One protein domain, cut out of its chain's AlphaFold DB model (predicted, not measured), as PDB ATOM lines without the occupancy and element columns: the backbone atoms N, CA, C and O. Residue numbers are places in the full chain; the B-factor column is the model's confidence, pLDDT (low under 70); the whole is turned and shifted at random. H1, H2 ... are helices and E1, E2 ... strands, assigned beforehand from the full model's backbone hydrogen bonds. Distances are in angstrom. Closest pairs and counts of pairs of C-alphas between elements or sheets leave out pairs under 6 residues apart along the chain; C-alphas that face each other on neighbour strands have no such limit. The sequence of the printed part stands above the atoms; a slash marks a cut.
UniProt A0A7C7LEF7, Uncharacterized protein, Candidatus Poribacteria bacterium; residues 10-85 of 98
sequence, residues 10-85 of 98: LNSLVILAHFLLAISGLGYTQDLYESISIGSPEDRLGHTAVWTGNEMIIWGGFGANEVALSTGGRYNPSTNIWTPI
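What this domain is: This is residues 10 to 85 of the 98 residues of an uncharacterized protein of Candidatus Poribacteria bacterium (UniProt A0A7C7LEF7). With little regular structure, this is a small four-strand sheet at one end, a lone helix, H1, at the other, and strung-out residues 22 to 47 joining them. The 76 printed residues include 29 in named elements, mixed, in order H1, E1, E2, E3, E4; the sheet, E1 E2 E3 E4, is a meander, each strand the antiparallel neighbour of the one before. The whole is extended, radius of gyration of the C-alphas 18.0 A, spanning 48 by 33 by 21 A.

Where its parts are: Find C-alpha 48 at (50.113, -41.986, -52.069), where E1, residues 48 to 51, begins. E2 is residues 56 to 59, E3 residues 72 to 76, 13.6 A long, and E4 residues 81 to 84. H1, residues 10 to 21, runs 17.2 A from C-alpha 10 at (38.761, -56.586, -23.628).

How they stand to each other: Within hydrogen-bond range, find N 50 and O 57, 2.9 A, in hairpin E1 and E2; N 58 and O 73, 2.9 A, in hairpin E2 and E3; N 74 and O 83, 2.8 A, in hairpin E3 and E4. H1, with every O i to N i+4 pair within range, is not on the sheet.

The domain as a whole: C-alphas 24 and 68, the two farthest apart, are separated by 49.0 A. The printed part has no cut; links H1 to E1 and E2 to E3 are long. Residues 10 to 39 have pLDDT under 70.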
ATOM      1  N   LEU A  10      39.608 -57.588 -22.985       48.25
ATOM      2  CA  LEU A  10      38.761 -56.586 -23.628       48.25
ATOM      3  C   LEU A  10      37.611 -57.217 -24.431       48.25
ATOM      4  O   LEU A  10      36.521 -56.662 -24.460       48.25
ATOM      5  N   ASN A  11      37.787 -58.417 -24.993       44.66
ATOM      6  CA  ASN A  11      36.757 -59.066 -25.815       44.66
ATOM      7  C   ASN A  11      35.671 -59.745 -24.966       44.66
ATOM      8  O   ASN A  11      34.499 -59.758 -25.339       44.66
ATOM      9  N   SER A  12      36.027 -60.266 -23.786       53.97
ATOM     10  CA  SER A  12      35.068 -60.949 -22.903       53.97
ATOM     11  C   SER A  12      34.115 -59.988 -22.181       53.97
ATOM     12  O   SER A  12      32.971 -60.358 -21.923       53.97
ATOM     13  N   LEU A  13      34.565 -58.771 -21.853       48.81
ATOM     14  CA  LEU A  13      33.725 -57.737 -21.233       48.81
ATOM     15  C   LEU A  13      32.757 -57.106 -22.244       48.81
ATOM     16  O   LEU A  13      31.604 -56.854 -21.902       48.81
ATOM     17  N   VAL A  14      33.191 -56.936 -23.498       57.28
ATOM     18  CA  VAL A  14      32.350 -56.445 -24.604       57.28
ATOM     19  C   VAL A  14      31.198 -57.415 -24.895       57.28
ATOM     20  O   VAL A  14      30.050 -56.993 -25.013       57.28
ATOM     21  N   ILE A  15      31.460 -58.727 -24.904       54.72
ATOM     22  CA  ILE A  15      30.422 -59.751 -25.131       54.72
ATOM     23  C   ILE A  15      29.378 -59.774 -23.995       54.72
ATOM     24  O   ILE A  15      28.185 -59.922 -24.258       54.72
ATOM     25  N   LEU A  16      29.795 -59.581 -22.739       52.38
ATOM     26  CA  LEU A  16      28.886 -59.507 -21.586       52.38
ATOM     27  C   LEU A  16      28.019 -58.236 -21.598       52.38
ATOM     28  O   LEU A  16      26.830 -58.316 -21.290       52.38
ATOM     29  N   ALA A  17      28.576 -57.090 -22.003       56.44
ATOM     30  CA  ALA A  17      27.831 -55.834 -22.138       56.44
ATOM     31  C   ALA A  17      26.749 -55.918 -23.232       56.44
ATOM     32  O   ALA A  17      25.617 -55.482 -23.020       56.44
ATOM     33  N   HIS A  18      27.061 -56.565 -24.360       53.44
ATOM     34  CA  HIS A  18      26.108 -56.802 -25.449       53.44
ATOM     35  C   HIS A  18      24.941 -57.704 -25.008       53.44
ATOM     36  O   HIS A  18      23.807 -57.520 -25.449       53.44
ATOM     37  N   PHE A  19      25.202 -58.658 -24.110       50.91
ATOM     38  CA  PHE A  19      24.190 -59.589 -23.611       50.91
ATOM     39  C   PHE A  19      23.300 -58.975 -22.517       50.91
ATOM     40  O   PHE A  19      22.099 -59.222 -22.503       50.91
ATOM     41  N   LEU A  20      23.850 -58.137 -21.631       52.00
ATOM     42  CA  LEU A  20      23.093 -57.462 -20.563       52.00
ATOM     43  C   LEU A  20      22.150 -56.367 -21.088       52.00
ATOM     44  O   LEU A  20      21.040 -56.225 -20.577       52.00
ATOM     45  N   LEU A  21      22.550 -55.632 -22.129       54.81
ATOM     46  CA  LEU A  21      21.749 -54.545 -22.710       54.81
ATOM     47  C   LEU A  21      20.589 -55.046 -23.590       54.81
ATOM     48  O   LEU A  21      19.557 -54.384 -23.685       54.81
ATOM     49  N   ALA A  22      20.700 -56.243 -24.175       53.94
ATOM     50  CA  ALA A  22      19.620 -56.858 -24.953       53.94
ATOM     51  C   ALA A  22      18.410 -57.290 -24.093       53.94
ATOM     52  O   ALA A  22      17.317 -57.477 -24.623       53.94
ATOM     53  N   ILE A  23      18.583 -57.430 -22.770       52.56
ATOM     54  CA  ILE A  23      17.547 -57.940 -21.852       52.56
ATOM     55  C   ILE A  23      16.724 -56.792 -21.232       52.56
ATOM     56  O   ILE A  23      15.577 -57.003 -20.844       52.56
ATOM     57  N   SER A  24      17.259 -55.563 -21.167       53.78
ATOM     58  CA  SER A  24      16.585 -54.425 -20.519       53.78
ATOM     59  C   SER A  24      15.641 -53.625 -21.425       53.78
ATOM     60  O   SER A  24      15.007 -52.692 -20.943       53.78
ATOM     61  N   GLY A  25      15.539 -53.945 -22.722       54.56
ATOM     62  CA  GLY A  25      14.641 -53.244 -23.657       54.56
ATOM     63  C   GLY A  25      14.938 -51.747 -23.840       54.56
ATOM     64  O   GLY A  25      14.141 -51.023 -24.430       54.56
ATOM     65  N   LEU A  26      16.084 -51.277 -23.346       48.91
ATOM     66  CA  LEU A  26      16.589 -49.929 -23.566       48.91
ATOM     67  C   LEU A  26      17.439 -49.990 -24.830       48.91
ATOM     68  O   LEU A  26      18.389 -50.766 -24.894       48.91
ATOM     69  N   GLY A  27      17.022 -49.244 -25.853       49.38
ATOM     70  CA  GLY A  27      17.611 -49.273 -27.187       49.38
ATOM     71  C   GLY A  27      19.134 -49.263 -27.144       49.38
ATOM     72  O   GLY A  27      19.751 -48.398 -26.530       49.38
ATOM     73  N   TYR A  28      19.719 -50.248 -27.815       45.22
ATOM     74  CA  TYR A  28      21.145 -50.329 -28.051       45.22
ATOM     75  C   TYR A  28      21.520 -49.198 -29.014       45.22
ATOM     76  O   TYR A  28      21.485 -49.380 -30.229       45.22
ATOM     77  N   THR A  29      21.853 -48.009 -28.515       44.97
ATOM     78  CA  THR A  29      22.717 -47.133 -29.305       44.97
ATOM     79  C   THR A  29      24.096 -47.733 -29.144       44.97
ATOM     80  O   THR A  29      24.780 -47.485 -28.156       44.97
ATOM     81  N   GLN A  30      24.433 -48.646 -30.057       41.88
ATOM     82  CA  GLN A  30      25.804 -49.081 -30.268       41.88
ATOM     83  C   GLN A  30      26.611 -47.790 -30.312       41.88
ATOM     84  O   GLN A  30      26.391 -47.016 -31.241       41.88
ATOM     85  N   ASP A  31      27.416 -47.504 -29.283       49.66
ATOM     86  CA  ASP A  31      28.356 -46.391 -29.349       49.66
ATOM     87  C   ASP A  31      29.124 -46.610 -30.638       49.66
ATOM     88  O   ASP A  31      29.768 -47.643 -30.854       49.66
ATOM     89  N   LEU A  32      28.819 -45.714 -31.561       44.09
ATOM     90  CA  LEU A  32      28.964 -45.941 -32.970       44.09
ATOM     91  C   LEU A  32      30.459 -46.149 -33.198       44.09
ATOM     92  O   LEU A  32      31.269 -45.256 -32.940       44.09
ATOM     93  N   TYR A  33      30.835 -47.297 -33.760       48.91
ATOM     94  CA  TYR A  33      31.892 -47.254 -34.757       48.91
ATOM     95  C   TYR A  33      31.323 -46.347 -35.844       48.91
ATOM     96  O   TYR A  33      30.719 -46.847 -36.791       48.91
ATOM     97  N   GLU A  34      31.364 -45.023 -35.652       48.31
ATOM     98  CA  GLU A  34      31.038 -44.079 -36.701       48.31
ATOM     99  C   GLU A  34      32.083 -44.367 -37.758       48.31
ATOM    100  O   GLU A  34      33.210 -43.877 -37.728       48.31
ATOM    101  N   SER A  35      31.721 -45.269 -38.666       52.69
ATOM    102  CA  SER A  35      32.320 -45.357 -39.966       52.69
ATOM    103  C   SER A  35      32.294 -43.923 -40.445       52.69
ATOM    104  O   SER A  35      31.217 -43.367 -40.690       52.69
ATOM    105  N   ILE A  36      33.454 -43.291 -40.496       54.59
ATOM    106  CA  ILE A  36      33.564 -41.961 -41.053       54.59
ATOM    107  C   ILE A  36      33.452 -42.149 -42.567       54.59
ATOM    108  O   ILE A  36      34.417 -42.270 -43.304       54.59
ATOM    109  N   SER A  37      32.222 -42.406 -43.001       56.22
ATOM    110  CA  SER A  37      31.909 -43.091 -44.258       56.22
ATOM    111  C   SER A  37      31.478 -42.101 -45.334       56.22
ATOM    112  O   SER A  37      31.596 -42.363 -46.528       56.22
ATOM    113  N   ILE A  38      31.046 -40.904 -44.935       60.41
ATOM    114  CA  ILE A  38      30.669 -39.870 -45.890       60.41
ATOM    115  C   ILE A  38      31.941 -39.181 -46.385       60.41
ATOM    116  O   ILE A  38      32.558 -38.387 -45.680       60.41
ATOM    117  N   GLY A  39      32.328 -39.511 -47.616       69.88
ATOM    118  CA  GLY A  39      33.426 -38.864 -48.334       69.88
ATOM    119  C   GLY A  39      34.801 -39.505 -48.145       69.88
ATOM    120  O   GLY A  39      35.747 -39.039 -48.783       69.88
ATOM    121  N   SER A  40      34.927 -40.557 -47.324       80.38
ATOM    122  CA  SER A  40      36.177 -41.321 -47.238       80.38
ATOM    123  C   SER A  40      36.493 -41.970 -48.588       80.38
ATOM    124  O   SER A  40      35.581 -42.471 -49.253       80.38
ATOM    125  N   PRO A  41      37.771 -41.995 -49.002       84.00
ATOM    126  CA  PRO A  41      38.196 -42.798 -50.135       84.00
ATOM    127  C   PRO A  41      37.820 -44.270 -49.930       84.00
ATOM    128  O   PRO A  41      37.920 -44.784 -48.815       84.00
ATOM    129  N   GLU A  42      37.421 -44.940 -51.010       86.00
ATOM    130  CA  GLU A  42      37.254 -46.399 -51.020       86.00
ATOM    131  C   GLU A  42      38.563 -47.121 -50.658       86.00
ATOM    132  O   GLU A  42      39.659 -46.564 -50.843       86.00
ATOM    133  N   ASP A  43      38.432 -48.368 -50.198       86.56
ATOM    134  CA  ASP A  43      39.549 -49.255 -49.873       86.56
ATOM    135  C   ASP A  43      40.527 -49.360 -51.047       86.56
ATOM    136  O   ASP A  43      40.144 -49.601 -52.195       86.56
ATOM    137  N   ARG A  44      41.815 -49.163 -50.754       90.50
ATOM    138  CA  ARG A  44      42.863 -49.039 -51.770       90.50
ATOM    139  C   ARG A  44      44.241 -49.433 -51.256       90.50
ATOM    140  O   ARG A  44      44.597 -49.154 -50.112       90.50
ATOM    141  N   LEU A  45      45.070 -49.974 -52.140       88.12
ATOM    142  CA  LEU A  45      46.478 -50.310 -51.893       88.12
ATOM    143  C   LEU A  45      47.413 -49.552 -52.843       88.12
ATOM    144  O   LEU A  45      47.004 -49.115 -53.914       88.12
ATOM    145  N   GLY A  46      48.675 -49.358 -52.449       85.25
ATOM    146  CA  GLY A  46      49.666 -48.655 -53.281       85.25
ATOM    147  C   GLY A  46      49.309 -47.197 -53.608       85.25
ATOM    148  O   GLY A  46      49.749 -46.677 -54.636       85.25
ATOM    149  N   HIS A  47      48.477 -46.567 -52.776       90.12
ATOM    150  CA  HIS A  47      48.117 -45.155 -52.870       90.12
ATOM    151  C   HIS A  47      49.234 -44.267 -52.308       90.12
ATOM    152  O   HIS A  47      50.057 -44.723 -51.512       90.12
ATOM    153  N   THR A  48      49.231 -42.989 -52.678       89.12
ATOM    154  CA  THR A  48      50.113 -41.986 -52.069       89.12
ATOM    155  C   THR A  48      49.363 -41.273 -50.953       89.12
ATOM    156  O   THR A  48      48.205 -40.888 -51.128       89.12
ATOM    157  N   ALA A  49      50.027 -41.101 -49.810       90.31
ATOM    158  CA  ALA A  49      49.522 -40.354 -48.666       90.31
ATOM    159  C   ALA A  49      50.501 -39.228 -48.314       90.31
ATOM    160  O   ALA A  49      51.690 -39.478 -48.115       90.31
ATOM    161  N   VAL A  50      50.004 -37.993 -48.238       92.50
ATOM    162  CA  VAL A  50      50.807 -36.807 -47.914       92.50
ATOM    163  C   VAL A  50      50.177 -36.057 -46.750       92.50
ATOM    164  O   VAL A  50      48.999 -35.704 -46.791       92.50
ATOM    165  N   TRP A  51      50.985 -35.775 -45.727       93.25
ATOM    166  CA  TRP A  51      50.604 -34.918 -44.609       93.25
ATOM    167  C   TRP A  51      51.048 -33.478 -44.861       93.25
ATOM    168  O   TRP A  51      52.233 -33.223 -45.068       93.25
ATOM    169  N   THR A  52      50.116 -32.525 -44.816       90.56
ATOM    170  CA  THR A  52      50.412 -31.100 -45.063       90.56
ATOM    171  C   THR A  52      50.782 -30.320 -43.802       90.56
ATOM    172  O   THR A  52      51.138 -29.150 -43.887       90.56
ATOM    173  N   GLY A  53      50.668 -30.942 -42.625       91.25
ATOM    174  CA  GLY A  53      50.705 -30.262 -41.326       91.25
ATOM    175  C   GLY A  53      49.313 -30.061 -40.722       91.25
ATOM    176  O   GLY A  53      49.177 -30.078 -39.501       91.25
ATOM    177  N   ASN A  54      48.279 -29.956 -41.563       91.31
ATOM    178  CA  ASN A  54      46.898 -29.722 -41.134       91.31
ATOM    179  C   ASN A  54      45.900 -30.736 -41.700       91.31
ATOM    180  O   ASN A  54      44.829 -30.897 -41.126       91.31
ATOM    181  N   GLU A  55      46.223 -31.407 -42.804       91.44
ATOM    182  CA  GLU A  55      45.338 -32.357 -43.478       91.44
ATOM    183  C   GLU A  55      46.131 -33.532 -44.051       91.44
ATOM    184  O   GLU A  55      47.300 -33.393 -44.425       91.44
ATOM    185  N   MET A  56      45.467 -34.683 -44.163       92.62
ATOM    186  CA  MET A  56      45.993 -35.839 -44.886       92.62
ATOM    187  C   MET A  56      45.380 -35.871 -46.279       92.62
ATOM    188  O   MET A  56      44.162 -35.825 -46.420       92.62
ATOM    189  N   ILE A  57      46.211 -35.989 -47.303       90.25
ATOM    190  CA  ILE A  57      45.790 -36.128 -48.696       90.25
ATOM    191  C   ILE A  57      46.086 -37.560 -49.129       90.25
ATOM    192  O   ILE A  57      47.238 -37.982 -49.072       90.25
ATOM    193  N   ILE A  58      45.066 -38.293 -49.575       91.19
ATOM    194  CA  ILE A  58      45.203 -39.626 -50.173       91.19
ATOM    195  C   ILE A  58      44.829 -39.545 -51.646       91.19
ATOM    196  O   ILE A  58      43.779 -38.996 -51.985       91.19
ATOM    197  N   TRP A  59      45.653 -40.130 -52.517       91.25
ATOM    198  CA  TRP A  59      45.391 -40.163 -53.952       91.25
ATOM    199  C   TRP A  59      45.803 -41.478 -54.615       91.25
ATOM    200  O   TRP A  59      46.815 -42.091 -54.268       91.25
ATOM    201  N   GLY A  60      45.010 -41.884 -55.608       90.00
ATOM    202  CA  GLY A  60      45.290 -43.011 -56.489       90.00
ATOM    203  C   GLY A  60      45.371 -44.354 -55.767       90.00
ATOM    204  O   GLY A  60      44.667 -44.578 -54.778       90.00
ATOM    205  N   GLY A  61      46.223 -45.245 -56.272       90.06
ATOM    206  CA  GLY A  61      46.344 -46.627 -55.808       90.06
ATOM    207  C   GLY A  61      45.474 -47.587 -56.612       90.06
ATOM    208  O   GLY A  61      45.013 -47.260 -57.705       90.06
ATOM    209  N   PHE A  62      45.267 -48.779 -56.068       87.12
ATOM    210  CA  PHE A  62      44.462 -49.835 -56.663       87.12
ATOM    211  C   PHE A  62      43.330 -50.218 -55.715       87.12
ATOM    212  O   PHE A  62      43.586 -50.503 -54.545       87.12
ATOM    213  N   GLY A  63      42.098 -50.197 -56.217       88.00
ATOM    214  CA  GLY A  63      40.908 -50.639 -55.497       88.00
ATOM    215  C   GLY A  63      40.661 -52.137 -55.668       88.00
ATOM    216  O   GLY A  63      41.584 -52.928 -55.888       88.00
ATOM    217  N   ALA A  64      39.392 -52.537 -55.598       89.00
ATOM    218  CA  ALA A  64      38.991 -53.923 -55.823       89.00
ATOM    219  C   ALA A  64      39.446 -54.436 -57.202       89.00
ATOM    220  O   ALA A  64      39.406 -53.711 -58.195       89.00
ATOM    221  N   ASN A  65      39.846 -55.711 -57.259       89.88
ATOM    222  CA  ASN A  65      40.345 -56.373 -58.473       89.88
ATOM    223  C   ASN A  65      41.547 -55.666 -59.125       89.88
ATOM    224  O   ASN A  65      41.686 -55.702 -60.344       89.88
ATOM    225  N   GLU A  66      42.383 -54.998 -58.323       86.62
ATOM    226  CA  GLU A  66      43.577 -54.277 -58.790       86.62
ATOM    227  C   GLU A  66      43.267 -53.159 -59.805       86.62
ATOM    228  O   GLU A  66      44.123 -52.743 -60.585       86.62
ATOM    229  N   VAL A  67      42.038 -52.632 -59.796       88.81
ATOM    230  CA  VAL A  67      41.651 -51.526 -60.676       88.81
ATOM    231  C   VAL A  67      42.339 -50.251 -60.207       88.81
ATOM    232  O   VAL A  67      42.166 -49.819 -59.066       88.81
ATOM    233  N   ALA A  68      43.123 -49.640 -61.095       86.88
ATOM    234  CA  ALA A  68      43.795 -48.380 -60.816       86.88
ATOM    235  C   ALA A  68      42.772 -47.263 -60.574       86.88
ATOM    236  O   ALA A  68      41.814 -47.095 -61.330       86.88
ATOM    237  N   LEU A  69      43.008 -46.472 -59.531       87.12
ATOM    238  CA  LEU A  69      42.137 -45.385 -59.113       87.12
ATOM    239  C   LEU A  69      42.735 -44.039 -59.519       87.12
ATOM    240  O   LEU A  69      43.928 -43.791 -59.344       87.12
ATOM    241  N   SER A  70      41.886 -43.141 -60.012       88.94
ATOM    242  CA  SER A  70      42.170 -41.706 -60.151       88.94
ATOM    243  C   SER A  70      41.421 -40.877 -59.104       88.94
ATOM    244  O   SER A  70      41.236 -39.682 -59.292       88.94
ATOM    245  N   THR A  71      40.910 -41.515 -58.050       88.50
ATOM    246  CA  THR A  71      40.136 -40.871 -56.983       88.50
ATOM    247  C   THR A  71      41.007 -40.633 -55.757       88.50
ATOM    248  O   THR A  71      42.064 -41.251 -55.590       88.50
ATOM    249  N   GLY A  72      40.543 -39.776 -54.853       89.81
ATOM    250  CA  GLY A  72      41.210 -39.515 -53.587       89.81
ATOM    251  C   GLY A  72      40.389 -38.621 -52.667       89.81
ATOM    252  O   GLY A  72      39.273 -38.216 -52.999       89.81
ATOM    253  N   GLY A  73      40.954 -38.305 -51.508       90.62
ATOM    254  CA  GLY A  73      40.283 -37.517 -50.482       90.62
ATOM    255  C   GLY A  73      41.256 -36.749 -49.600       90.62
ATOM    256  O   GLY A  73      42.436 -37.088 -49.499       90.62
ATOM    257  N   ARG A  74      40.737 -35.701 -48.962       92.00
ATOM    258  CA  ARG A  74      41.434 -34.877 -47.970       92.00
ATOM    259  C   ARG A  74      40.769 -35.054 -46.616       92.00
ATOM    260  O   ARG A  74      39.588 -34.743 -46.481       92.00
ATOM    261  N   TYR A  75      41.512 -35.533 -45.633       88.94
ATOM    262  CA  TYR A  75      41.054 -35.664 -44.258       88.94
ATOM    263  C   TYR A  75      41.489 -34.461 -43.435       88.94
ATOM    264  O   TYR A  75      42.682 -34.152 -43.361       88.94
ATOM    265  N   ASN A  76      40.522 -33.823 -42.782       87.44
ATOM    266  CA  ASN A  76      40.762 -32.785 -41.792       87.44
ATOM    267  C   ASN A  76      40.568 -33.376 -40.377       87.44
ATOM    268  O   ASN A  76      39.433 -33.695 -40.017       87.44
ATOM    269  N   PRO A  77      41.627 -33.492 -39.548       85.56
ATOM    270  CA  PRO A  77      41.533 -34.054 -38.198       85.56
ATOM    271  C   PRO A  77      40.789 -33.149 -37.208       85.56
ATOM    272  O   PRO A  77      40.300 -33.636 -36.198       85.56
ATOM    273  N   SER A  78      40.711 -31.835 -37.466       87.38
ATOM    274  CA  SER A  78      40.049 -30.888 -36.557       87.38
ATOM    275  C   SER A  78      38.528 -30.961 -36.648       87.38
ATOM    276  O   SER A  78      37.837 -30.693 -35.671       87.38
ATOM    277  N   THR A  79      38.013 -31.349 -37.814       83.25
ATOM    278  CA  THR A  79      36.580 -31.554 -38.049       83.25
ATOM    279  C   THR A  79      36.206 -33.025 -38.147       83.25
ATOM    280  O   THR A  79      35.024 -33.338 -38.123       83.25
ATOM    281  N   ASN A  80      37.200 -33.914 -38.247       80.12
ATOM    282  CA  ASN A  80      37.021 -35.339 -38.490       80.12
ATOM    283  C   ASN A  80      36.173 -35.589 -39.754       80.12
ATOM    284  O   ASN A  80      35.188 -36.311 -39.732       80.12
ATOM    285  N   ILE A  81      36.503 -34.925 -40.865       84.44
ATOM    286  CA  ILE A  81      35.736 -35.024 -42.118       84.44
ATOM    287  C   ILE A  81      36.675 -35.326 -43.281       84.44
ATOM    288  O   ILE A  81      37.742 -34.717 -43.408       84.44
ATOM    289  N   TRP A  82      36.238 -36.228 -44.163       88.31
ATOM    290  CA  TRP A  82      36.829 -36.420 -45.482       88.31
ATOM    291  C   TRP A  82      36.126 -35.560 -46.529       88.31
ATOM    292  O   TRP A  82      34.903 -35.543 -46.632       88.31
ATOM    293  N   THR A  83      36.916 -34.870 -47.345       90.31
ATOM    294  CA  THR A  83      36.441 -34.140 -48.522       90.31
ATOM    295  C   THR A  83      36.967 -34.828 -49.782       90.31
ATOM    296  O   THR A  83      38.191 -34.928 -49.926       90.31
ATOM    297  N   PRO A  84      36.102 -35.283 -50.707       87.69
ATOM    298  CA  PRO A  84      36.539 -35.842 -51.982       87.69
ATOM    299  C   PRO A  84      37.354 -34.822 -52.777       87.69
ATOM    300  O   PRO A  84      36.998 -33.643 -52.842       87.69
ATOM    301  N   ILE A  85      38.439 -35.270 -53.403       85.25
ATOM    302  CA  ILE A  85      39.186 -34.427 -54.339       85.25
ATOM    303  C   ILE A  85      38.491 -34.517 -55.707       85.25
ATOM    304  O   ILE A  85      38.268 -35.629 -56.189       85.25
TER     305      ILE A  85